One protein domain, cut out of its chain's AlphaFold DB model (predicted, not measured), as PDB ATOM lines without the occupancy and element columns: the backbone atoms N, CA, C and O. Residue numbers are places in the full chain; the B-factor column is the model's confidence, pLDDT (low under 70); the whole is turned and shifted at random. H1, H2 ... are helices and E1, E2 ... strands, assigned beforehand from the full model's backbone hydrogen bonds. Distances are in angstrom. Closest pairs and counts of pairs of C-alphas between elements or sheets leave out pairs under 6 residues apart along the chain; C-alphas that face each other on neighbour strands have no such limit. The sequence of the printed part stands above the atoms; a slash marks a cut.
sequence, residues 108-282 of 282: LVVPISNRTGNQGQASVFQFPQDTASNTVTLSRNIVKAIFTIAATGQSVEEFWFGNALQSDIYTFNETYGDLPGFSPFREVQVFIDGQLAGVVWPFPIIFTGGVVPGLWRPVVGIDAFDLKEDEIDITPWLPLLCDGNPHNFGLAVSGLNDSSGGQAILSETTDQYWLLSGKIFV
ATOM      1  N   LEU A 108      73.536  46.579  60.108       87.62
ATOM      2  CA  LEU A 108      73.840  45.501  61.041       87.62
ATOM      3  C   LEU A 108      73.230  45.766  62.421       87.62
ATOM      4  O   LEU A 108      73.241  46.879  62.934       87.62
ATOM      5  N   VAL A 109      72.744  44.696  63.053       89.56
ATOM      6  CA  VAL A 109      72.315  44.718  64.454       89.56
ATOM      7  C   VAL A 109      73.209  43.790  65.266       89.56
ATOM      8  O   VAL A 109      73.275  42.586  65.005       89.56
ATOM      9  N   VAL A 110      73.901  44.347  66.259       93.06
ATOM     10  CA  VAL A 110      74.824  43.624  67.138       93.06
ATOM     11  C   VAL A 110      74.165  43.424  68.508       93.06
ATOM     12  O   VAL A 110      73.922  44.407  69.207       93.06
ATOM     13  N   PRO A 111      73.863  42.182  68.928       93.50
ATOM     14  CA  PRO A 111      73.198  41.938  70.203       93.50
ATOM     15  C   PRO A 111      74.166  42.037  71.392       93.50
ATOM     16  O   PRO A 111      75.244  41.434  71.389       93.50
ATOM     17  N   ILE A 112      73.712  42.710  72.447       96.31
ATOM     18  CA  ILE A 112      74.323  42.785  73.777       96.31
ATOM     19  C   ILE A 112      73.421  42.001  74.735       96.31
ATOM     20  O   ILE A 112      72.390  42.480  75.199       96.31
ATOM     21  N   SER A 113      73.750  40.728  74.958       94.88
ATOM     22  CA  SER A 113      72.911  39.807  75.735       94.88
ATOM     23  C   SER A 113      73.714  38.629  76.288       94.88
ATOM     24  O   SER A 113      74.900  38.477  75.997       94.88
ATOM     25  N   ASN A 114      73.055  37.734  77.025       91.31
ATOM     26  CA  ASN A 114      73.686  36.529  77.573       91.31
ATOM     27  C   ASN A 114      74.047  35.462  76.502       91.31
ATOM     28  O   ASN A 114      74.674  34.449  76.787       91.31
ATOM     29  N   ARG A 115      73.654  35.670  75.234       90.12
ATOM     30  CA  ARG A 115      73.963  34.821  74.056       90.12
ATOM     31  C   ARG A 115      73.588  33.335  74.196       90.12
ATOM     32  O   ARG A 115      74.138  32.474  73.506       90.12
ATOM     33  N   THR A 116      72.585  33.017  75.010       87.00
ATOM     34  CA  THR A 116      72.132  31.638  75.281       87.00
ATOM     35  C   THR A 116      71.058  31.134  74.307       87.00
ATOM     36  O   THR A 116      70.617  29.987  74.398       87.00
ATOM     37  N   GLY A 117      70.661  31.939  73.312       80.62
ATOM     38  CA  GLY A 117      69.604  31.577  72.356       80.62
ATOM     39  C   GLY A 117      69.861  30.261  71.604       80.62
ATOM     40  O   GLY A 117      68.930  29.513  71.312       80.62
ATOM     41  N   ASN A 118      71.126  29.901  71.369       80.75
ATOM     42  CA  ASN A 118      71.504  28.641  70.711       80.75
ATOM     43  C   ASN A 118      71.185  27.394  71.542       80.75
ATOM     44  O   ASN A 118      71.094  26.299  70.992       80.75
ATOM     45  N   GLN A 119      71.016  27.573  72.849       86.06
ATOM     46  CA  GLN A 119      70.662  26.533  73.809       86.06
ATOM     47  C   GLN A 119      69.139  26.452  74.014       86.06
ATOM     48  O   GLN A 119      68.674  25.713  74.876       86.06
ATOM     49  N   GLY A 120      68.354  27.226  73.250       80.12
ATOM     50  CA  GLY A 120      66.909  27.353  73.447       80.12
ATOM     51  C   GLY A 120      66.542  28.123  74.717       80.12
ATOM     52  O   GLY A 120      65.432  27.974  75.215       80.12
ATOM     53  N   GLN A 121      67.475  28.914  75.256       82.94
ATOM     54  CA  GLN A 121      67.329  29.600  76.536       82.94
ATOM     55  C   GLN A 121      67.118  31.101  76.383       82.94
ATOM     56  O   GLN A 121      67.243  31.696  75.303       82.94
ATOM     57  N   ALA A 122      66.767  31.715  77.511       83.06
ATOM     58  CA  ALA A 122      66.564  33.137  77.585       83.06
ATOM     59  C   ALA A 122      67.884  33.924  77.442       83.06
ATOM     60  O   ALA A 122      68.705  33.915  78.350       83.06
ATOM     61  N   SER A 123      68.104  34.603  76.312       89.19
ATOM     62  CA  SER A 123      69.278  35.445  76.046       89.19
ATOM     63  C   SER A 123      69.058  36.861  76.574       89.19
ATOM     64  O   SER A 123      68.929  37.807  75.803       89.19
ATOM     65  N   VAL A 124      68.964  36.966  77.889       92.00
ATOM     66  CA  VAL A 124      68.821  38.198  78.672       92.00
ATOM     67  C   VAL A 124      69.681  38.043  79.920       92.00
ATOM     68  O   VAL A 124      69.942  36.916  80.349       92.00
ATOM     69  N   PHE A 125      70.157  39.152  80.461       95.44
ATOM     70  CA  PHE A 125      70.835  39.186  81.750       95.44
ATOM     71  C   PHE A 125      69.805  39.353  82.865       95.44
ATOM     72  O   PHE A 125      68.798  40.031  82.664       95.44
ATOM     73  N   GLN A 126      70.060  38.760  84.025       95.69
ATOM     74  CA  GLN A 126      69.327  39.020  85.263       95.69
ATOM     75  C   GLN A 126      70.169  39.942  86.137       95.69
ATOM     76  O   GLN A 126      71.155  39.507  86.711       95.69
ATOM     77  N   PHE A 127      69.827  41.219  86.221       96.38
ATOM     78  CA  PHE A 127      70.535  42.179  87.063       96.38
ATOM     79  C   PHE A 127      69.867  42.273  88.448       96.38
ATOM     80  O   PHE A 127      68.635  42.326  88.503       96.38
ATOM     81  N   PRO A 128      70.627  42.331  89.560       96.25
ATOM     82  CA  PRO A 128      72.092  42.447  89.653       96.25
ATOM     83  C   PRO A 128      72.870  41.113  89.677       96.25
ATOM     84  O   PRO A 128      74.073  41.115  89.923       96.25
ATOM     85  N   GLN A 129      72.221  39.964  89.463       95.50
ATOM     86  CA  GLN A 129      72.861  38.646  89.579       95.50
ATOM     87  C   GLN A 129      73.940  38.383  88.512       95.50
ATOM     88  O   GLN A 129      74.946  37.732  88.792       95.50
ATOM     89  N   ASP A 130      73.730  38.894  87.303       95.88
ATOM     90  CA  ASP A 130      74.611  38.774  86.154       95.88
ATOM     91  C   ASP A 130      75.380  40.080  85.931       95.88
ATOM     92  O   ASP A 130      74.836  41.184  86.014       95.88
ATOM     93  N   THR A 131      76.636  39.958  85.502       96.31
ATOM     94  CA  THR A 131      77.325  41.069  84.841       96.31
ATOM     95  C   THR A 131      76.752  41.238  83.434       96.31
ATOM     96  O   THR A 131      77.095  40.493  82.515       96.31
ATOM     97  N   ALA A 132      75.878  42.228  83.266       97.31
ATOM     98  CA  ALA A 132      75.195  42.507  82.011       97.31
ATOM     99  C   ALA A 132      76.107  43.235  81.008       97.31
ATOM    100  O   ALA A 132      75.935  44.421  80.739       97.31
ATOM    101  N   SER A 133      77.109  42.543  80.458       98.12
ATOM    102  CA  SER A 133      78.014  43.132  79.466       98.12
ATOM    103  C   SER A 133      78.439  42.161  78.369       98.12
ATOM    104  O   SER A 133      78.464  40.940  78.538       98.12
ATOM    105  N   ASN A 134      78.780  42.706  77.204       98.25
ATOM    106  CA  ASN A 134      79.426  41.980  76.115       98.25
ATOM    107  C   ASN A 134      80.582  42.813  75.556       98.25
ATOM    108  O   ASN A 134      80.477  44.028  75.417       98.25
ATOM    109  N   THR A 135      81.648  42.138  75.136       98.31
ATOM    110  CA  THR A 135      82.697  42.754  74.319       98.31
ATOM    111  C   THR A 135      82.412  42.503  72.840       98.31
ATOM    112  O   THR A 135      82.119  41.367  72.442       98.31
ATOM    113  N   VAL A 136      82.465  43.558  72.027       97.19
ATOM    114  CA  VAL A 136      82.202  43.518  70.581       97.19
ATOM    115  C   VAL A 136      83.220  44.365  69.825       97.19
ATOM    116  O   VAL A 136      83.699  45.372  70.331       97.19
ATOM    117  N   THR A 137      83.543  43.963  68.599       97.62
ATOM    118  CA  THR A 137      84.360  44.762  67.679       97.62
ATOM    119  C   THR A 137      83.451  45.319  66.599       97.62
ATOM    120  O   THR A 137      82.771  44.556  65.911       97.62
ATOM    121  N   LEU A 138      83.429  46.642  66.468       96.00
ATOM    122  CA  LEU A 138      82.626  47.340  65.472       96.00
ATOM    123  C   LEU A 138      83.445  47.615  64.203       96.00
ATOM    124  O   LEU A 138      84.675  47.685  64.226       96.00
ATOM    125  N   SER A 139      82.756  47.739  63.065       95.19
ATOM    126  CA  SER A 139      83.413  48.065  61.796       95.19
ATOM    127  C   SER A 139      83.937  49.503  61.796       95.19
ATOM    128  O   SER A 139      83.375  50.389  62.433       95.19
ATOM    129  N   ARG A 140      84.996  49.764  61.023       96.19
ATOM    130  CA  ARG A 140      85.642  51.087  60.954       96.19
ATOM    131  C   ARG A 140      84.860  52.135  60.149       96.19
ATOM    132  O   ARG A 140      85.232  53.300  60.159       96.19
ATOM    133  N   ASN A 141      83.839  51.728  59.398       95.56
ATOM    134  CA  ASN A 141      83.113  52.567  58.437       95.56
ATOM    135  C   ASN A 141      81.666  52.879  58.859       95.56
ATOM    136  O   ASN A 141      80.834  53.163  58.000       95.56
ATOM    137  N   ILE A 142      81.367  52.798  60.156       96.62
ATOM    138  CA  ILE A 142      80.044  53.123  60.694       96.62
ATOM    139  C   ILE A 142      79.876  54.644  60.717       96.62
ATOM    140  O   ILE A 142      80.799  55.372  61.079       96.62
ATOM    141  N   VAL A 143      78.694  55.122  60.328       95.50
ATOM    142  CA  VAL A 143      78.363  56.561  60.285       95.50
ATOM    143  C   VAL A 143      77.242  56.952  61.246       95.50
ATOM    144  O   VAL A 143      77.065  58.135  61.526       95.50
ATOM    145  N   LYS A 144      76.491  55.971  61.751       95.62
ATOM    146  CA  LYS A 144      75.431  56.140  62.740       95.62
ATOM    147  C   LYS A 144      75.385  54.894  63.611       95.62
ATOM    148  O   LYS A 144      75.490  53.796  63.082       95.62
ATOM    149  N   ALA A 145      75.238  55.067  64.918       96.44
ATOM    150  CA  ALA A 145      75.058  53.949  65.829       96.44
ATOM    151  C   ALA A 145      74.037  54.288  66.914       96.44
ATOM    152  O   ALA A 145      74.204  55.267  67.637       96.44
ATOM    153  N   ILE A 146      72.996  53.466  67.039       96.88
ATOM    154  CA  ILE A 146      71.962  53.594  68.072       96.88
ATOM    155  C   ILE A 146      72.017  52.367  68.975       96.88
ATOM    156  O   ILE A 146      72.019  51.235  68.493       96.88
ATOM    157  N   PHE A 147      72.065  52.585  70.283       97.44
ATOM    158  CA  PHE A 147      71.955  51.532  71.280       97.44
ATOM    159  C   PHE A 147      70.510  51.467  71.776       97.44
ATOM    160  O   PHE A 147      70.001  52.449  72.302       97.44
ATOM    161  N   THR A 148      69.864  50.315  71.636       96.00
ATOM    162  CA  THR A 148      68.543  50.048  72.234       96.00
ATOM    163  C   THR A 148      68.677  49.301  73.546       96.00
ATOM    164  O   THR A 148      69.586  48.479  73.701       96.00
ATOM    165  N   ILE A 149      67.749  49.550  74.461       95.62
ATOM    166  CA  ILE A 149      67.713  48.968  75.795       95.62
ATOM    167  C   ILE A 149      66.353  48.308  76.000       95.62
ATOM    168  O   ILE A 149      65.329  48.979  76.053       95.62
ATOM    169  N   ALA A 150      66.357  46.993  76.185       93.69
ATOM    170  CA  ALA A 150      65.232  46.266  76.748       93.69
ATOM    171  C   ALA A 150      65.502  46.052  78.238       93.69
ATOM    172  O   ALA A 150      66.423  45.311  78.601       93.69
ATOM    173  N   ALA A 151      64.711  46.700  79.091       94.38
ATOM    174  CA  ALA A 151      64.821  46.605  80.540       94.38
ATOM    175  C   ALA A 151      63.443  46.366  81.161       94.38
ATOM    176  O   ALA A 151      62.518  47.153  80.977       94.38
ATOM    177  N   THR A 152      63.288  45.269  81.899       92.56
ATOM    178  CA  THR A 152      62.004  44.923  82.521       92.56
ATOM    179  C   THR A 152      62.219  44.389  83.926       92.56
ATOM    180  O   THR A 152      62.856  43.352  84.105       92.56
ATOM    181  N   GLY A 153      61.663  45.080  84.917       92.38
ATOM    182  CA  GLY A 153      61.624  44.605  86.295       92.38
ATOM    183  C   GLY A 153      60.746  43.358  86.439       92.38
ATOM    184  O   GLY A 153      59.732  43.206  85.755       92.38
ATOM    185  N   GLN A 154      61.166  42.431  87.291       89.25
ATOM    186  CA  GLN A 154      60.482  41.184  87.627       89.25
ATOM    187  C   GLN A 154      60.591  40.941  89.133       89.25
ATOM    188  O   GLN A 154      61.506  41.437  89.792       89.25
ATOM    189  N   SER A 155      59.703  40.107  89.677       89.31
ATOM    190  CA  SER A 155      59.689  39.792  91.109       89.31
ATOM    191  C   SER A 155      59.524  41.064  91.956       89.31
ATOM    192  O   SER A 155      58.547  41.780  91.764       89.31
ATOM    193  N   VAL A 156      60.435  41.370  92.885       89.75
ATOM    194  CA  VAL A 156      60.345  42.574  93.732       89.75
ATOM    195  C   VAL A 156      60.395  43.844  92.881       89.75
ATOM    196  O   VAL A 156      59.686  44.811  93.143       89.75
ATOM    197  N   GLU A 157      61.172  43.807  91.802       94.56
ATOM    198  CA  GLU A 157      61.302  44.907  90.854       94.56
ATOM    199  C   GLU A 157      60.150  44.970  89.844       94.56
ATOM    200  O   GLU A 157      60.157  45.841  88.992       94.56
ATOM    201  N   GLU A 158      59.128  44.109  89.904       91.12
ATOM    202  CA  GLU A 158      57.926  44.261  89.062       91.12
ATOM    203  C   GLU A 158      57.121  45.520  89.436       91.12
ATOM    204  O   GLU A 158      56.497  46.151  88.583       91.12
ATOM    205  N   PHE A 159      57.187  45.924  90.710       89.94
ATOM    206  CA  PHE A 159      56.415  47.031  91.288       89.94
ATOM    207  C   PHE A 159      57.303  48.177  91.780       89.94
ATOM    208  O   PHE A 159      56.902  48.941  92.655       89.94
ATOM    209  N   TRP A 160      58.503  48.306  91.208       94.38
ATOM    210  CA  TRP A 160      59.567  49.215  91.649       94.38
ATOM    211  C   TRP A 160      59.120  50.666  91.888       94.38
ATOM    212  O   TRP A 160      59.648  51.353  92.757       94.38
ATOM    213  N   PHE A 161      58.125  51.144  91.139       93.31
ATOM    214  CA  PHE A 161      57.559  52.494  91.248       93.31
ATOM    215  C   PHE A 161      56.768  52.730  92.547       93.31
ATOM    216  O   PHE A 161      56.367  53.858  92.827       93.31
ATOM    217  N   GLY A 162      56.508  51.676  93.322       92.62
ATOM    218  CA  GLY A 162      55.927  51.730  94.659       92.62
ATOM    219  C   GLY A 162      56.940  51.508  95.783       92.62
ATOM    220  O   GLY A 162      56.532  51.489  96.944       92.62
ATOM    221  N   ASN A 163      58.228  51.322  95.472       94.62
ATOM    222  CA  ASN A 163      59.239  51.028  96.482       94.62
ATOM    223  C   ASN A 163      59.461  52.209  97.435       94.62
ATOM    224  O   ASN A 163      59.374  53.381  97.056       94.62
ATOM    225  N   ALA A 164      59.787  51.880  98.683       94.94
ATOM    226  CA  ALA A 164      60.097  52.853  99.714       94.94
ATOM    227  C   ALA A 164      61.478  53.487  99.491       94.94
ATOM    228  O   ALA A 164      62.337  52.952  98.783       94.94
ATOM    229  N   LEU A 165      61.705  54.631 100.140       94.44
ATOM    230  CA  LEU A 165      63.060  55.137 100.345       94.44
ATOM    231  C   LEU A 165      63.884  54.090 101.102       94.44
ATOM    232  O   LEU A 165      63.355  53.359 101.940       94.44
ATOM    233  N   GLN A 166      65.181  54.016 100.810       93.69
ATOM    234  CA  GLN A 166      66.060  53.018 101.408       93.69
ATOM    235  C   GLN A 166      66.136  53.172 102.932       93.69
ATOM    236  O   GLN A 166      66.223  52.176 103.648       93.69
ATOM    237  N   SER A 167      66.069  54.404 103.437       93.38
ATOM    238  CA  SER A 167      66.055  54.675 104.878       93.38
ATOM    239  C   SER A 167      64.759  54.241 105.585       93.38
ATOM    240  O   SER A 167      64.777  54.017 106.797       93.38
ATOM    241  N   ASP A 168      63.671  54.039 104.836       93.06
ATOM    242  CA  ASP A 168      62.327  53.781 105.363       93.06
ATOM    243  C   ASP A 168      61.894  52.309 105.270       93.06
ATOM    244  O   ASP A 168      60.794  51.964 105.717       93.06
ATOM    245  N   ILE A 169      62.735  51.412 104.738       94.62
ATOM    246  CA  ILE A 169      62.340  50.020 104.446       94.62
ATOM    247  C   ILE A 169      61.880  49.222 105.676       94.62
ATOM    248  O   ILE A 169      61.115  48.271 105.545       94.62
ATOM    249  N   TYR A 170      62.288  49.630 106.882       95.19
ATOM    250  CA  TYR A 170      61.933  48.965 108.142       95.19
ATOM    251  C   TYR A 170      60.787  49.638 108.909       95.19
ATOM    252  O   TYR A 170      60.455  49.202 110.011       95.19
ATOM    253  N   THR A 171      60.163  50.681 108.351       93.88
ATOM    254  CA  THR A 171      59.145  51.495 109.046       93.88
ATOM    255  C   THR A 171      57.983  50.659 109.591       93.88
ATOM    256  O   THR A 171      57.472  50.942 110.674       93.88
ATOM    257  N   PHE A 172      57.586  49.601 108.877       94.25
ATOM    258  CA  PHE A 172      56.481  48.717 109.261       94.25
ATOM    259  C   PHE A 172      56.922  47.270 109.507       94.25
ATOM    260  O   PHE A 172      56.091  46.364 109.428       94.25
ATOM    261  N   ASN A 173      58.201  47.047 109.836       94.75
ATOM    262  CA  ASN A 173      58.778  45.701 109.923       94.75
ATOM    263  C   ASN A 173      57.980  44.770 110.858       94.75
ATOM    264  O   ASN A 173      57.674  43.635 110.509       94.75
ATOM    265  N   GLU A 174      57.517  45.282 112.003       94.44
ATOM    266  CA  GLU A 174      56.739  44.498 112.975       94.44
ATOM    267  C   GLU A 174      55.391  43.977 112.440       94.44
ATOM    268  O   GLU A 174      54.867  42.997 112.966       94.44
ATOM    269  N   THR A 175      54.803  44.627 111.428       94.44
ATOM    270  CA  THR A 175      53.461  44.288 110.910       94.44
ATOM    271  C   THR A 175      53.491  43.717 109.493       94.44
ATOM    272  O   THR A 175      52.730  42.802 109.193       94.44
ATOM    273  N   TYR A 176      54.339  44.266 108.622       88.06
ATOM    274  CA  TYR A 176      54.370  43.972 107.187       88.06
ATOM    275  C   TYR A 176      55.691  43.349 106.711       88.06
ATOM    276  O   TYR A 176      55.753  42.891 105.572       88.06
ATOM    277  N   GLY A 177      56.716  43.295 107.567       92.44
ATOM    278  CA  GLY A 177      58.078  42.947 107.169       92.44
ATOM    279  C   GLY A 177      58.793  44.085 106.435       92.44
ATOM    280  O   GLY A 177      58.331  45.230 106.428       92.44
ATOM    281  N   ASP A 178      59.938  43.754 105.845       92.56
ATOM    282  CA  ASP A 178      60.779  44.689 105.098       92.56
ATOM    283  C   ASP A 178      60.080  45.134 103.806       92.56
ATOM    284  O   ASP A 178      59.580  44.313 103.031       92.56
ATOM    285  N   LEU A 179      60.055  46.444 103.563       93.94
ATOM    286  CA  LEU A 179      59.545  47.001 102.315       93.94
ATOM    287  C   LEU A 179      60.617  46.932 101.214       93.94
ATOM    288  O   LEU A 179      61.797  47.131 101.508       93.94
ATOM    289  N   PRO A 180      60.221  46.742  99.941       94.56
ATOM    290  CA  PRO A 180      61.106  46.947  98.796       94.56
ATOM    291  C   PRO A 180      61.735  48.343  98.809       94.56
ATOM    292  O   PRO A 180      61.055  49.329  99.117       94.56
ATOM    293  N   GLY A 181      63.021  48.423  98.469       95.25
ATOM    294  CA  GLY A 181      63.841  49.610  98.680       95.25
ATOM    295  C   GLY A 181      64.242  50.337  97.401       95.25
ATOM    296  O   GLY A 181      63.674  50.161  96.319       95.25
ATOM    297  N   PHE A 182      65.266  51.172  97.541       96.31
ATOM    298  CA  PHE A 182      65.867  51.956  96.462       96.31
ATOM    299  C   PHE A 182      64.959  52.988  95.775       96.31
ATOM    300  O   PHE A 182      65.250  53.401  94.647       96.31
ATOM    301  N   SER A 183      63.912  53.468  96.456       95.25
ATOM    302  CA  SER A 183      62.991  54.533  96.014       95.25
ATOM    303  C   SER A 183      62.126  54.169  94.789       95.25
ATOM    304  O   SER A 183      62.423  53.199  94.091       95.25
ATOM    305  N   PRO A 184      61.094  54.965  94.444       95.25
ATOM    306  CA  PRO A 184      60.278  54.764  93.244       95.25
ATOM    307  C   PRO A 184      60.924  55.351  91.973       95.25
ATOM    308  O   PRO A 184      60.235  55.856  91.087       95.25
ATOM    309  N   PHE A 185      62.256  55.335  91.887       96.25
ATOM    310  CA  PHE A 185      63.034  55.838  90.755       96.25
ATOM    311  C   PHE A 185      63.955  54.748  90.216       96.25
ATOM    312  O   PHE A 185      64.570  54.019  90.994       96.25
ATOM    313  N   ARG A 186      64.091  54.663  88.892       97.50
ATOM    314  CA  ARG A 186      65.043  53.773  88.229       97.50
ATOM    315  C   ARG A 186      65.774  54.519  87.126       97.50
ATOM    316  O   ARG A 186      65.161  55.227  86.333       97.50
ATOM    317  N   GLU A 187      67.081  54.318  87.073       98.12
ATOM    318  CA  GLU A 187      67.950  54.744  85.987       98.12
ATOM    319  C   GLU A 187      68.611  53.518  85.378       98.12
ATOM    320  O   GLU A 187      69.354  52.806  86.053       98.12
ATOM    321  N   VAL A 188      68.329  53.268  84.102       98.25
ATOM    322  CA  VAL A 188      69.008  52.229  83.333       98.25
ATOM    323  C   VAL A 188      70.156  52.887  82.587       98.25
ATOM    324  O   VAL A 188      69.975  53.872  81.874       98.25
ATOM    325  N   GLN A 189      71.352  52.352  82.778       98.56
ATOM    326  CA  GLN A 189      72.603  52.962  82.352       98.56
ATOM    327  C   GLN A 189      73.267  52.107  81.279       98.56
ATOM    328  O   GLN A 189      73.329  50.883  81.405       98.56
ATOM    329  N   VAL A 190      73.809  52.759  80.249       98.56
ATOM    330  CA  VAL A 190      74.668  52.135  79.237       98.56
ATOM    331  C   VAL A 190      76.097  52.598  79.462       98.56
ATOM    332  O   VAL A 190      76.372  53.798  79.499       98.56
ATOM    333  N   PHE A 191      77.014  51.643  79.558       98.62
ATOM    334  CA  PHE A 191      78.444  51.890  79.688       98.62
ATOM    335  C   PHE A 191      79.187  51.453  78.430       98.62
ATOM    336  O   PHE A 191      78.915  50.380  77.891       98.62
ATOM    337  N   ILE A 192      80.158  52.256  78.004       98.69
ATOM    338  CA  ILE A 192      81.117  51.937  76.944       98.69
ATOM    339  C   ILE A 192      82.513  52.004  77.559       98.69
ATOM    340  O   ILE A 192      82.920  53.046  78.070       98.69
ATOM    341  N   ASP A 193      83.227  50.879  77.567       98.31
ATOM    342  CA  ASP A 193      84.552  50.731  78.184       98.31
ATOM    343  C   ASP A 193      84.612  51.246  79.636       98.31
ATOM    344  O   ASP A 193      85.578  51.875  80.070       98.31
ATOM    345  N   GLY A 194      83.541  50.993  80.396       97.31
ATOM    346  CA  GLY A 194      83.394  51.422  81.790       97.31
ATOM    347  C   GLY A 194      83.019  52.897  81.980       97.31
ATOM    348  O   GLY A 194      82.855  53.332  83.116       97.31
ATOM    349  N   GLN A 195      82.853  53.669  80.905       98.25
ATOM    350  CA  GLN A 195      82.391  55.058  80.960       98.25
ATOM    351  C   GLN A 195      80.890  55.133  80.690       98.25
ATOM    352  O   GLN A 195      80.388  54.454  79.798       98.25
ATOM    353  N   LEU A 196      80.172  55.972  81.439       98.12
ATOM    354  CA  LEU A 196      78.740  56.180  81.233       98.12
ATOM    355  C   LEU A 196      78.499  56.840  79.868       98.12
ATOM    356  O   LEU A 196      78.896  57.984  79.645       98.12
ATOM    357  N   ALA A 197      77.855  56.110  78.961       98.06
ATOM    358  CA  ALA A 197      77.570  56.554  77.602       98.06
ATOM    359  C   ALA A 197      76.184  57.188  77.465       98.06
ATOM    360  O   ALA A 197      75.993  58.069  76.627       98.06
ATOM    361  N   GLY A 198      75.237  56.771  78.302       98.12
ATOM    362  CA  GLY A 198      73.916  57.372  78.385       98.12
ATOM    363  C   GLY A 198      73.022  56.657  79.390       98.12
ATOM    364  O   GLY A 198      73.378  55.602  79.919       98.12
ATOM    365  N   VAL A 199      71.865  57.260  79.655       98.12
ATOM    366  CA  VAL A 199      70.884  56.772  80.626       98.12
ATOM    367  C   VAL A 199      69.473  56.914  80.089       98.12
ATOM    368  O   VAL A 199      69.197  57.811  79.290       98.12
ATOM    369  N   VAL A 200      68.583  56.051  80.562       97.31
ATOM    370  CA  VAL A 200      67.141  56.135  80.327       97.31
ATOM    371  C   VAL A 200      66.406  55.916  81.645       97.31
ATOM    372  O   VAL A 200      66.881  55.202  82.533       97.31
ATOM    373  N   TRP A 201      65.244  56.547  81.781       96.25
ATOM    374  CA  TRP A 201      64.377  56.392  82.946       96.25
ATOM    375  C   TRP A 201      63.117  55.653  82.497       96.25
ATOM    376  O   TRP A 201      62.261  56.269  81.854       96.25
ATOM    377  N   PRO A 202      63.020  54.340  82.769       91.69
ATOM    378  CA  PRO A 202      61.978  53.507  82.196       91.69
ATOM    379  C   PRO A 202      60.598  53.941  82.688       91.69
ATOM    380  O   PRO A 202      60.407  54.310  83.851       91.69
ATOM    381  N   PHE A 203      59.612  53.856  81.800       88.56
ATOM    382  CA  PHE A 203      58.221  54.087  82.166       88.56
ATOM    383  C   PHE A 203      57.703  52.937  83.055       88.56
ATOM    384  O   PHE A 203      57.950  51.768  82.745       88.56
ATOM    385  N   PRO A 204      56.976  53.218  84.155       89.31
ATOM    386  CA  PRO A 204      56.426  52.173  85.010       89.31
ATOM    387  C   PRO A 204      55.291  51.425  84.303       89.31
ATOM    388  O   PRO A 204      54.184  51.940  84.133       89.31
ATOM    389  N   ILE A 205      55.564  50.181  83.911       87.56
ATOM    390  CA  ILE A 205      54.571  49.290  83.312       87.56
ATOM    391  C   ILE A 205      53.757  48.617  84.414       87.56
ATOM    392  O   ILE A 205      54.298  47.991  85.321       87.56
ATOM    393  N   ILE A 206      52.434  48.728  84.310       85.75
ATOM    394  CA  ILE A 206      51.504  48.078  85.233       85.75
ATOM    395  C   ILE A 206      51.080  46.737  84.631       85.75
ATOM    396  O   ILE A 206      50.220  46.680  83.747       85.75
ATOM    397  N   PHE A 207      51.668  45.654  85.135       81.94
ATOM    398  CA  PHE A 207      51.270  44.292  84.787       81.94
ATOM    399  C   PHE A 207      49.935  43.899  85.442       81.94
ATOM    400  O   PHE A 207      49.383  44.595  86.302       81.94
ATOM    401  N   THR A 208      49.367  42.777  85.001       76.75
ATOM    402  CA  THR A 208      48.110  42.244  85.543       76.75
ATOM    403  C   THR A 208      48.216  42.002  87.044       76.75
ATOM    404  O   THR A 208      49.134  41.331  87.494       76.75
ATOM    405  N   GLY A 209      47.269  42.545  87.815       72.81
ATOM    406  CA  GLY A 209      47.297  42.459  89.279       72.81
ATOM    407  C   GLY A 209      48.263  43.436  89.968       72.81
ATOM    408  O   GLY A 209      48.258  43.494  91.194       72.81
ATOM    409  N   GLY A 210      49.022  44.250  89.221       74.06
ATOM    410  CA  GLY A 210      50.149  45.015  89.767       74.06
ATOM    411  C   GLY A 210      49.824  46.228  90.644       74.06
ATOM    412  O   GLY A 210      50.687  46.692  91.377       74.06
ATOM    413  N   VAL A 211      48.590  46.744  90.615       73.25
ATOM    414  CA  VAL A 211      48.136  47.785  91.571       73.25
ATOM    415  C   VAL A 211      47.259  47.178  92.658       73.25
ATOM    416  O   VAL A 211      47.365  47.516  93.833       73.25
ATOM    417  N   VAL A 212      46.353  46.288  92.262       71.12
ATOM    418  CA  VAL A 212      45.445  45.589  93.166       71.12
ATOM    419  C   VAL A 212      45.305  44.164  92.644       71.12
ATOM    420  O   VAL A 212      44.895  44.007  91.491       71.12
ATOM    421  N   PRO A 213      45.533  43.129  93.472       65.62
ATOM    422  CA  PRO A 213      45.356  41.742  93.046       65.62
ATOM    423  C   PRO A 213      43.954  41.485  92.469       65.62
ATOM    424  O   PRO A 213      43.795  40.860  91.438       65.62
ATOM    425  N   GLY A 214      42.895  42.092  93.009       64.44
ATOM    426  CA  GLY A 214      41.542  41.994  92.430       64.44
ATOM    427  C   GLY A 214      41.368  42.533  90.991       64.44
ATOM    428  O   GLY A 214      40.275  42.420  90.431       64.44
ATOM    429  N   LEU A 215      42.402  43.136  90.391       63.78
ATOM    430  CA  LEU A 215      42.442  43.599  89.002       63.78
ATOM    431  C   LEU A 215      43.109  42.602  88.038       63.78
ATOM    432  O   LEU A 215      43.417  42.997  86.916       63.78
ATOM    433  N   TRP A 216      43.262  41.321  88.400       59.59
ATOM    434  CA  TRP A 216      43.469  40.223  87.434       59.59
ATOM    435  C   TRP A 216      42.234  40.061  86.528       59.59
ATOM    436  O   TRP A 216      41.469  39.101  86.609       59.59
ATOM    437  N   ARG A 217      41.972  41.064  85.694       59.19
ATOM    438  CA  ARG A 217      40.896  41.105  84.706       59.19
ATOM    439  C   ARG A 217      41.501  40.938  83.313       59.19
ATOM    440  O   ARG A 217      42.679  41.225  83.132       59.19
ATOM    441  N   PRO A 218      40.712  40.537  82.301       62.06
ATOM    442  CA  PRO A 218      41.195  40.324  80.930       62.06
ATOM    443  C   PRO A 218      41.698  41.594  80.212       62.06
ATOM    444  O   PRO A 218      41.971  41.546  79.018       62.06
ATOM    445  N   VAL A 219      41.793  42.731  80.910       69.50
ATOM    446  CA  VAL A 219      42.319  43.997  80.395       69.50
ATOM    447  C   VAL A 219      43.634  44.275  81.112       69.50
ATOM    448  O   VAL A 219      43.643  44.456  82.329       69.50
ATOM    449  N   VAL A 220      44.726  44.287  80.353       74.06
ATOM    450  CA  VAL A 220      46.069  44.591  80.858       74.06
ATOM    451  C   VAL A 220      46.349  46.095  80.842       74.06
ATOM    452  O   VAL A 220      45.631  46.857  80.191       74.06
ATOM    453  N   GLY A 221      47.390  46.522  81.562       76.38
ATOM    454  CA  GLY A 221      47.884  47.894  81.498       76.38
ATOM    455  C   GLY A 221      48.382  48.275  80.101       76.38
ATOM    456  O   GLY A 221      48.679  47.419  79.267       76.38
ATOM    457  N   ILE A 222      48.469  49.581  79.845       81.50
ATOM    458  CA  ILE A 222      49.040  50.117  78.601       81.50
ATOM    459  C   ILE A 222      50.482  49.604  78.464       81.50
ATOM    460  O   ILE A 222      51.199  49.538  79.460       81.50
ATOM    461  N   ASP A 223      50.873  49.218  77.248       82.38
ATOM    462  CA  ASP A 223      52.203  48.701  76.893       82.38
ATOM    463  C   ASP A 223      52.614  47.378  77.590       82.38
ATOM    464  O   ASP A 223      53.683  46.845  77.319       82.38
ATOM    465  N   ALA A 224      51.753  46.749  78.406       80.50
ATOM    466  CA  ALA A 224      52.083  45.504  79.121       80.50
ATOM    467  C   ALA A 224      52.349  44.286  78.208       80.50
ATOM    468  O   ALA A 224      52.922  43.292  78.656       80.50
ATOM    469  N   PHE A 225      51.931  44.354  76.942       78.50
ATOM    470  CA  PHE A 225      52.242  43.350  75.921       78.50
ATOM    471  C   PHE A 225      53.228  43.830  74.844       78.50
ATOM    472  O   PHE A 225      53.691  43.000  74.068       78.50
ATOM    473  N   ASP A 226      53.553  45.125  74.817       79.94
ATOM    474  CA  ASP A 226      54.473  45.758  73.865       79.94
ATOM    475  C   ASP A 226      55.456  46.623  74.663       79.94
ATOM    476  O   ASP A 226      55.306  47.842  74.798       79.94
ATOM    477  N   LEU A 227      56.411  45.942  75.304       83.31
ATOM    478  CA  LEU A 227      57.428  46.583  76.129       83.31
ATOM    479  C   LEU A 227      58.421  47.291  75.209       83.31
ATOM    480  O   LEU A 227      59.299  46.656  74.622       83.31
ATOM    481  N   LYS A 228      58.255  48.608  75.086       83.75
ATOM    482  CA  LYS A 228      59.117  49.450  74.260       83.75
ATOM    483  C   LYS A 228      60.552  49.412  74.759       83.75
ATOM    484  O   LYS A 228      60.811  49.412  75.962       83.75
ATOM    485  N   GLU A 229      61.470  49.409  73.808       89.69
ATOM    486  CA  GLU A 229      62.885  49.584  74.085       89.69
ATOM    487  C   GLU A 229      63.239  51.064  73.984       89.69
ATOM    488  O   GLU A 229      62.793  51.757  73.069       89.69
ATOM    489  N   ASP A 230      64.058  51.543  74.911       92.50
ATOM    490  CA  ASP A 230      64.570  52.906  74.845       92.50
ATOM    491  C   ASP A 230      65.798  52.978  73.927       92.50
ATOM    492  O   ASP A 230      66.579  52.029  73.841       92.50
ATOM    493  N   GLU A 231      66.006  54.121  73.270       94.38
ATOM    494  CA  GLU A 231      67.128  54.360  72.357       94.38
ATOM    495  C   GLU A 231      68.106  55.409  72.901       94.38
ATOM    496  O   GLU A 231      67.713  56.476  73.374       94.38
ATOM    497  N   ILE A 232      69.403  55.139  72.753       96.88
ATOM    498  CA  ILE A 232      70.498  56.077  73.011       96.88
ATOM    499  C   ILE A 232      71.329  56.221  71.739       96.88
ATOM    500  O   ILE A 232      71.860  55.242  71.208       96.88
ATOM    501  N   ASP A 233      71.488  57.455  71.260       97.50
ATOM    502  CA  ASP A 233      72.390  57.749  70.147       97.50
ATOM    503  C   ASP A 233      73.851  57.692  70.616       97.50
ATOM    504  O   ASP A 233      74.339  58.583  71.316       97.50
ATOM    505  N   ILE A 234      74.557  56.634  70.213       98.00
ATOM    506  CA  ILE A 234      75.982  56.441  70.495       98.00
ATOM    507  C   ILE A 234      76.861  56.831  69.298       98.00
ATOM    508  O   ILE A 234      78.071  56.612  69.323       98.00
ATOM    509  N   THR A 235      76.301  57.463  68.262       97.94
ATOM    510  CA  THR A 235      77.053  58.013  67.122       97.94
ATOM    511  C   THR A 235      78.220  58.914  67.561       97.94
ATOM    512  O   THR A 235      79.304  58.794  66.982       97.94
ATOM    513  N   PRO A 236      78.097  59.759  68.610       97.56
ATOM    514  CA  PRO A 236      79.224  60.556  69.102       97.56
ATOM    515  C   PRO A 236      80.426  59.737  69.611       97.56
ATOM    516  O   PRO A 236      81.528  60.276  69.688       97.56
ATOM    517  N   TRP A 237      80.243  58.449  69.923       97.88
ATOM    518  CA  TRP A 237      81.302  57.543  70.381       97.88
ATOM    519  C   TRP A 237      82.061  56.857  69.238       97.88
ATOM    520  O   TRP A 237      83.124  56.282  69.471       97.88
ATOM    521  N   LEU A 238      81.576  56.936  67.992       97.88
ATOM    522  CA  LEU A 238      82.197  56.264  66.842       97.88
ATOM    523  C   LEU A 238      83.686  56.583  66.630       97.88
ATOM    524  O   LEU A 238      84.422  55.652  66.305       97.88
ATOM    525  N   PRO A 239      84.194  57.815  66.855       97.06
ATOM    526  CA  PRO A 239      85.631  58.079  66.751       97.06
ATOM    527  C   PRO A 239      86.496  57.222  67.686       97.06
ATOM    528  O   PRO A 239      87.671  57.016  67.392       97.06
ATOM    529  N   LEU A 240      85.927  56.736  68.795       97.44
ATOM    530  CA  LEU A 240      86.583  55.838  69.746       97.44
ATOM    531  C   LEU A 240      86.303  54.365  69.425       97.44
ATOM    532  O   LEU A 240      87.197  53.544  69.562       97.44
ATOM    533  N   LEU A 241      85.086  54.048  68.975       97.81
ATOM    534  CA  LEU A 241      84.611  52.677  68.744       97.81
ATOM    535  C   LEU A 241      85.018  52.068  67.389       97.81
ATOM    536  O   LEU A 241      85.043  50.849  67.223       97.81
ATOM    537  N   CYS A 242      85.276  52.904  66.381       97.25
ATOM    538  CA  CYS A 242      85.617  52.489  65.016       97.25
ATOM    539  C   CYS A 242      87.134  52.335  64.813       97.25
ATOM    540  O   CYS A 242      87.661  52.553  63.717       97.25
ATOM    541  N   ASP A 243      87.858  51.945  65.860       97.00
ATOM    542  CA  ASP A 243      89.311  51.768  65.846       97.00
ATOM    543  C   ASP A 243      89.744  50.330  65.486       97.00
ATOM    544  O   ASP A 243      90.943  50.056  65.359       97.00
ATOM    545  N   GLY A 244      88.773  49.439  65.248       96.31
ATOM    546  CA  GLY A 244      88.945  48.023  64.920       96.31
ATOM    547  C   GLY A 244      89.357  47.134  66.095       96.31
ATOM    548  O   GLY A 244      89.679  45.968  65.861       96.31
ATOM    549  N   ASN A 245      89.355  47.656  67.321       98.12
ATOM    550  CA  ASN A 245      89.595  46.910  68.544       98.12
ATOM    551  C   ASN A 245      88.265  46.471  69.194       98.12
ATOM    552  O   ASN A 245      87.180  46.914  68.810       98.12
ATOM    553  N   PRO A 246      88.304  45.515  70.137       98.38
ATOM    554  CA  PRO A 246      87.134  45.150  70.927       98.38
ATOM    555  C   PRO A 246      86.827  46.199  72.006       98.38
ATOM    556  O   PRO A 246      87.718  46.565  72.766       98.38
ATOM    557  N   HIS A 247      85.555  46.575  72.129       98.56
ATOM    558  CA  HIS A 247      85.031  47.479  73.156       98.56
ATOM    559  C   HIS A 247      83.986  46.771  74.015       98.56
ATOM    560  O   HIS A 247      83.230  45.923  73.523       98.56
ATOM    561  N   ASN A 248      83.947  47.091  75.304       98.69
ATOM    562  CA  ASN A 248      82.975  46.540  76.237       98.69
ATOM    563  C   ASN A 248      81.731  47.428  76.308       98.69
ATOM    564  O   ASN A 248      81.833  48.624  76.557       98.69
ATOM    565  N   PHE A 249      80.563  46.819  76.136       98.69
ATOM    566  CA  PHE A 249      79.269  47.459  76.340       98.69
ATOM    567  C   PHE A 249      78.601  46.825  77.553       98.69
ATOM    568  O   PHE A 249      78.392  45.608  77.569       98.69
ATOM    569  N   GLY A 250      78.289  47.643  78.551       98.38
ATOM    570  CA  GLY A 250      77.683  47.231  79.812       98.38
ATOM    571  C   GLY A 250      76.323  47.878  80.045       98.38
ATOM    572  O   GLY A 250      76.054  48.972  79.554       98.38
ATOM    573  N   LEU A 251      75.485  47.192  80.813       98.44
ATOM    574  CA  LEU A 251      74.188  47.656  81.285       98.44
ATOM    575  C   LEU A 251      74.136  47.555  82.809       98.44
ATOM    576  O   LEU A 251      74.639  46.590  83.386       98.44
ATOM    577  N   ALA A 252      73.493  48.523  83.449       98.25
ATOM    578  CA  ALA A 252      73.164  48.469  84.870       98.25
ATOM    579  C   ALA A 252      71.824  49.155  85.130       98.25
ATOM    580  O   ALA A 252      71.371  49.966  84.321       98.25
ATOM    581  N   VAL A 253      71.208  48.843  86.267       98.31
ATOM    582  CA  VAL A 253      70.049  49.581  86.775       98.31
ATOM    583  C   VAL A 253      70.381  50.110  88.157       98.31
ATOM    584  O   VAL A 253      70.903  49.387  89.001       98.31
ATOM    585  N   SER A 254      70.063  51.373  88.397       98.06
ATOM    586  CA  SER A 254      70.225  52.003  89.696       98.06
ATOM    587  C   SER A 254      68.894  52.556  90.173       98.06
ATOM    588  O   SER A 254      68.214  53.276  89.442       98.06
ATOM    589  N   GLY A 255      68.540  52.263  91.420       97.44
ATOM    590  CA  GLY A 255      67.608  53.100  92.166       97.44
ATOM    591  C   GLY A 255      68.342  54.238  92.873       97.44
ATOM    592  O   GLY A 255      69.428  54.658  92.451       97.44
ATOM    593  N   LEU A 256      67.757  54.731  93.962       96.69
ATOM    594  CA  LEU A 256      68.368  55.738  94.825       96.69
ATOM    595  C   LEU A 256      68.560  55.197  96.236       96.69
ATOM    596  O   LEU A 256      67.644  54.630  96.824       96.69
ATOM    597  N   ASN A 257      69.735  55.444  96.798       94.69
ATOM    598  CA  ASN A 257      70.006  55.268  98.212       94.69
ATOM    599  C   ASN A 257      69.975  56.641  98.889       94.69
ATOM    600  O   ASN A 257      70.807  57.506  98.592       94.69
ATOM    601  N   ASP A 258      68.992  56.857  99.757       93.56
ATOM    602  CA  ASP A 258      68.841  58.096 100.501       93.56
ATOM    603  C   ASP A 258      69.489  58.023 101.889       93.56
ATOM    604  O   ASP A 258      69.628  56.977 102.519       93.56
ATOM    605  N   SER A 259      69.904  59.189 102.366       82.31
ATOM    606  CA  SER A 259      70.398  59.400 103.718       82.31
ATOM    607  C   SER A 259      69.361  60.163 104.532       82.31
ATOM    608  O   SER A 259      68.627  61.002 104.006       82.31
ATOM    609  N   SER A 260      69.379  59.972 105.852       67.31
ATOM    610  CA  SER A 260      68.489  60.655 106.806       67.31
ATOM    611  C   SER A 260      68.568  62.195 106.784       67.31
ATOM    612  O   SER A 260      67.765  62.860 107.433       67.31
ATOM    613  N   GLY A 261      69.512  62.778 106.033       69.75
ATOM    614  CA  GLY A 261      69.642  64.217 105.782       69.75
ATOM    615  C   GLY A 261      68.940  64.729 104.516       69.75
ATOM    616  O   GLY A 261      69.150  65.885 104.153       69.75
ATOM    617  N   GLY A 262      68.150  63.899 103.824       79.94
ATOM    618  CA  GLY A 262      67.404  64.284 102.618       79.94
ATOM    619  C   GLY A 262      68.242  64.337 101.334       79.94
ATOM    620  O   GLY A 262      67.805  64.910 100.339       79.94
ATOM    621  N   GLN A 263      69.450  63.767 101.349       89.06
ATOM    622  CA  GLN A 263      70.259  63.561 100.145       89.06
ATOM    623  C   GLN A 263      70.094  62.135  99.643       89.06
ATOM    624  O   GLN A 263      70.072  61.214 100.456       89.06
ATOM    625  N   ALA A 264      70.062  61.964  98.324       93.62
ATOM    626  CA  ALA A 264      70.029  60.665  97.672       93.62
ATOM    627  C   ALA A 264      71.127  60.565  96.610       93.62
ATOM    628  O   ALA A 264      71.424  61.544  95.923       93.62
ATOM    629  N   ILE A 265      71.724  59.382  96.494       95.81
ATOM    630  CA  ILE A 265      72.706  59.033  95.464       95.81
ATOM    631  C   ILE A 265      72.223  57.808  94.694       95.81
ATOM    632  O   ILE A 265      71.410  57.038  95.202       95.81
ATOM    633  N   LEU A 266      72.732  57.612  93.480       96.94
ATOM    634  CA  LEU A 266      72.512  56.372  92.740       96.94
ATOM    635  C   LEU A 266      73.050  55.191  93.559       96.94
ATOM    636  O   LEU A 266      74.167  55.242  94.071       96.94
ATOM    637  N   SER A 267      72.230  54.157  93.730       96.38
ATOM    638  CA  SER A 267      72.586  52.955  94.487       96.38
ATOM    639  C   SER A 267      73.508  52.000  93.730       96.38
ATOM    640  O   SER A 267      74.032  51.083  94.353       96.38
ATOM    641  N   GLU A 268      73.669  52.173  92.411       95.56
ATOM    642  CA  GLU A 268      74.422  51.272  91.514       95.56
ATOM    643  C   GLU A 268      73.866  49.831  91.472       95.56
ATOM    644  O   GLU A 268      74.464  48.923  90.897       95.56
ATOM    645  N   THR A 269      72.698  49.618  92.082       96.12
ATOM    646  CA  THR A 269      71.983  48.343  92.166       96.12
ATOM    647  C   THR A 269      70.492  48.587  92.389       96.12
ATOM    648  O   THR A 269      70.053  49.709  92.660       96.12
ATOM    649  N   THR A 270      69.714  47.517  92.334       95.94
ATOM    650  CA  THR A 270      68.303  47.454  92.724       95.94
ATOM    651  C   THR A 270      68.065  46.233  93.616       95.94
ATOM    652  O   THR A 270      69.009  45.486  93.904       95.94
ATOM    653  N   ASP A 271      66.809  45.988  94.000       93.81
ATOM    654  CA  ASP A 271      66.393  44.670  94.477       93.81
ATOM    655  C   ASP A 271      66.364  43.666  93.300       93.81
ATOM    656  O   ASP A 271      66.830  43.945  92.188       93.81
ATOM    657  N   GLN A 272      65.848  42.457  93.538       89.31
ATOM    658  CA  GLN A 272      65.795  41.393  92.534       89.31
ATOM    659  C   GLN A 272      64.444  41.362  91.797       89.31
ATOM    660  O   GLN A 272      63.396  41.276  92.431       89.31
ATOM    661  N   TYR A 273      64.409  41.353  90.466       92.12
ATOM    662  CA  TYR A 273      65.525  41.498  89.518       92.12
ATOM    663  C   TYR A 273      65.065  42.174  88.228       92.12
ATOM    664  O   TYR A 273      63.874  42.216  87.931       92.12
ATOM    665  N   TRP A 274      66.014  42.660  87.433       95.88
ATOM    666  CA  TRP A 274      65.762  43.224  86.108       95.88
ATOM    667  C   TRP A 274      66.214  42.267  85.012       95.88
ATOM    668  O   TRP A 274      67.335  41.764  85.032       95.88
ATOM    669  N   LEU A 275      65.357  42.046  84.021       95.19
ATOM    670  CA  LEU A 275      65.731  41.423  82.758       95.19
ATOM    671  C   LEU A 275      66.296  42.490  81.826       95.19
ATOM    672  O   LEU A 275      65.571  43.408  81.447       95.19
ATOM    673  N   LEU A 276      67.569  42.356  81.454       96.25
ATOM    674  CA  LEU A 276      68.274  43.318  80.607       96.25
ATOM    675  C   LEU A 276      68.767  42.685  79.304       96.25
ATOM    676  O   LEU A 276      69.330  41.586  79.284       96.25
ATOM    677  N   SER A 277      68.635  43.419  78.208       96.31
ATOM    678  CA  SER A 277      69.403  43.196  76.983       96.31
ATOM    679  C   SER A 277      69.498  44.490  76.186       96.31
ATOM    680  O   SER A 277      68.705  45.403  76.385       96.31
ATOM    681  N   GLY A 278      70.462  44.571  75.279       95.81
ATOM    682  CA  GLY A 278      70.567  45.690  74.356       95.81
ATOM    683  C   GLY A 278      70.927  45.244  72.953       95.81
ATOM    684  O   GLY A 278      71.331  44.099  72.721       95.81
ATOM    685  N   LYS A 279      70.776  46.151  71.992       95.44
ATOM    686  CA  LYS A 279      71.202  45.935  70.604       95.44
ATOM    687  C   LYS A 279      71.817  47.213  70.062       95.44
ATOM    688  O   LYS A 279      71.266  48.291  70.260       95.44
ATOM    689  N   ILE A 280      72.925  47.074  69.344       95.94
ATOM    690  CA  ILE A 280      73.560  48.175  68.622       95.94
ATOM    691  C   ILE A 280      73.122  48.099  67.163       95.94
ATOM    692  O   ILE A 280      73.396  47.106  66.493       95.94
ATOM    693  N   PHE A 281      72.455  49.138  66.685       94.19
ATOM    694  CA  PHE A 281      72.062  49.330  65.295       94.19
ATOM    695  C   PHE A 281      73.111  50.200  64.610       94.19
ATOM    696  O   PHE A 281      73.308  51.333  65.048       94.19
ATOM    697  N   VAL A 282      73.781  49.678  63.579       92.25
ATOM    698  CA  VAL A 282      74.854  50.362  62.827       92.25
ATOM    699  C   VAL A 282      74.653  50.301  61.324       92.25
ATOM    700  O   VAL A 282      73.932  49.385  60.861       92.25
TER     701      VAL A 282
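AT A GLANCE: This is residues 108 to 282 of the 282 residues of an uncharacterized protein of Pseudocercospora fijiensis (strain CIRAD86) (UniProt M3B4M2). Two strongly twisted sheets lie face to face as a sandwich, E1, E2, E4, E7 and E11 in one and E3, E8, E5 and E6 in the other, their strands crossed at 38 degrees. H4 lies by one end of it; the small hairpin of E9 and E10 and, farther out, the four-residue H3 lie toward the opposite end, and a long loop, residues 201 to 229, joins E6 to E7. The printed part has 175 residues with four named helices and eleven named strands, in the order E1 H1 E2 E3 E4 H2 H3 E5 E6 E7 H4 E8 E9 E10 E11; the class is mixed, helices and strands, with under half of the residues in named elements. It is compact, with a radius of gyration of the C-alphas of 18.2 A and spans of 60 by 45 by 28 A.

IN THESE COORDINATES: E1, residues 109 to 112, begins at C-alpha 109 (72.315, 44.718, 64.454). H1 is residues 116 to 119, E2 125 to 127, E3 133 to 137 and E4 146 to 153, 22.8 A long. H2, residues 155 to 162, and H3, 173 to 176, precede E5, 187 to 192, and E6, 195 to 200. E7 is residues 230 to 233, H4 235 to 241, and E8, 246 to 254, is 26.2 A long. E9, 256 to 258, E10, 264 to 266, and E11, 274 to 281, follow; E11 is 22.6 A long and ends at C-alpha 281 (72.062, 49.330, 65.295).

HOW THE PARTS SIT: In the branched sheet E11 is antiparallel to E4 (N 148 and O 279, 2.8 A), E1 (N 110 and O 280, 2.8 A) and E2 (N 125 and O 276, 2.8 A). E1 and E2 lie on one side of E11, E4 on the other side; E7 is antiparallel to E4 (N 147 and O 232, 2.8 A). The other sheet runs E3 E8 E5 E6, antiparallel throughout: N 134 and O 249 are 3.0 A apart, N 189 and O 252 2.8 A, N 190 and O 198 2.9 A. Between the sheets, the closest C-alphas of E8 and E11, Leu 251 and Leu 276, are 7.4 A apart. E8 runs on into E9 at 49 degrees, and E9 and E10 form an antiparallel hairpin (N 257 and O 265, 2.8 A). H4 is on the second sheet, over none of its strands; H2 only grazes the branched sheet with residues 155 to 160; H1 and H3 are on neither. O i to N i+4 pairs within hydrogen-bond range number 0 of 4 in H2 and 1 of 3 in H4, against 2 of 5 and 3 of 4 for O i to N i+3; H1 and H3 are too short for an i+4 pair.

THE WHOLE: The C-alphas farthest apart, Asn 141 and Glu 174, are 61.1 A apart. The printed part has no cut, and the link E6 to E7 is long. The pLDDT is under 70 at residues 213 to 219 and 260 to 261.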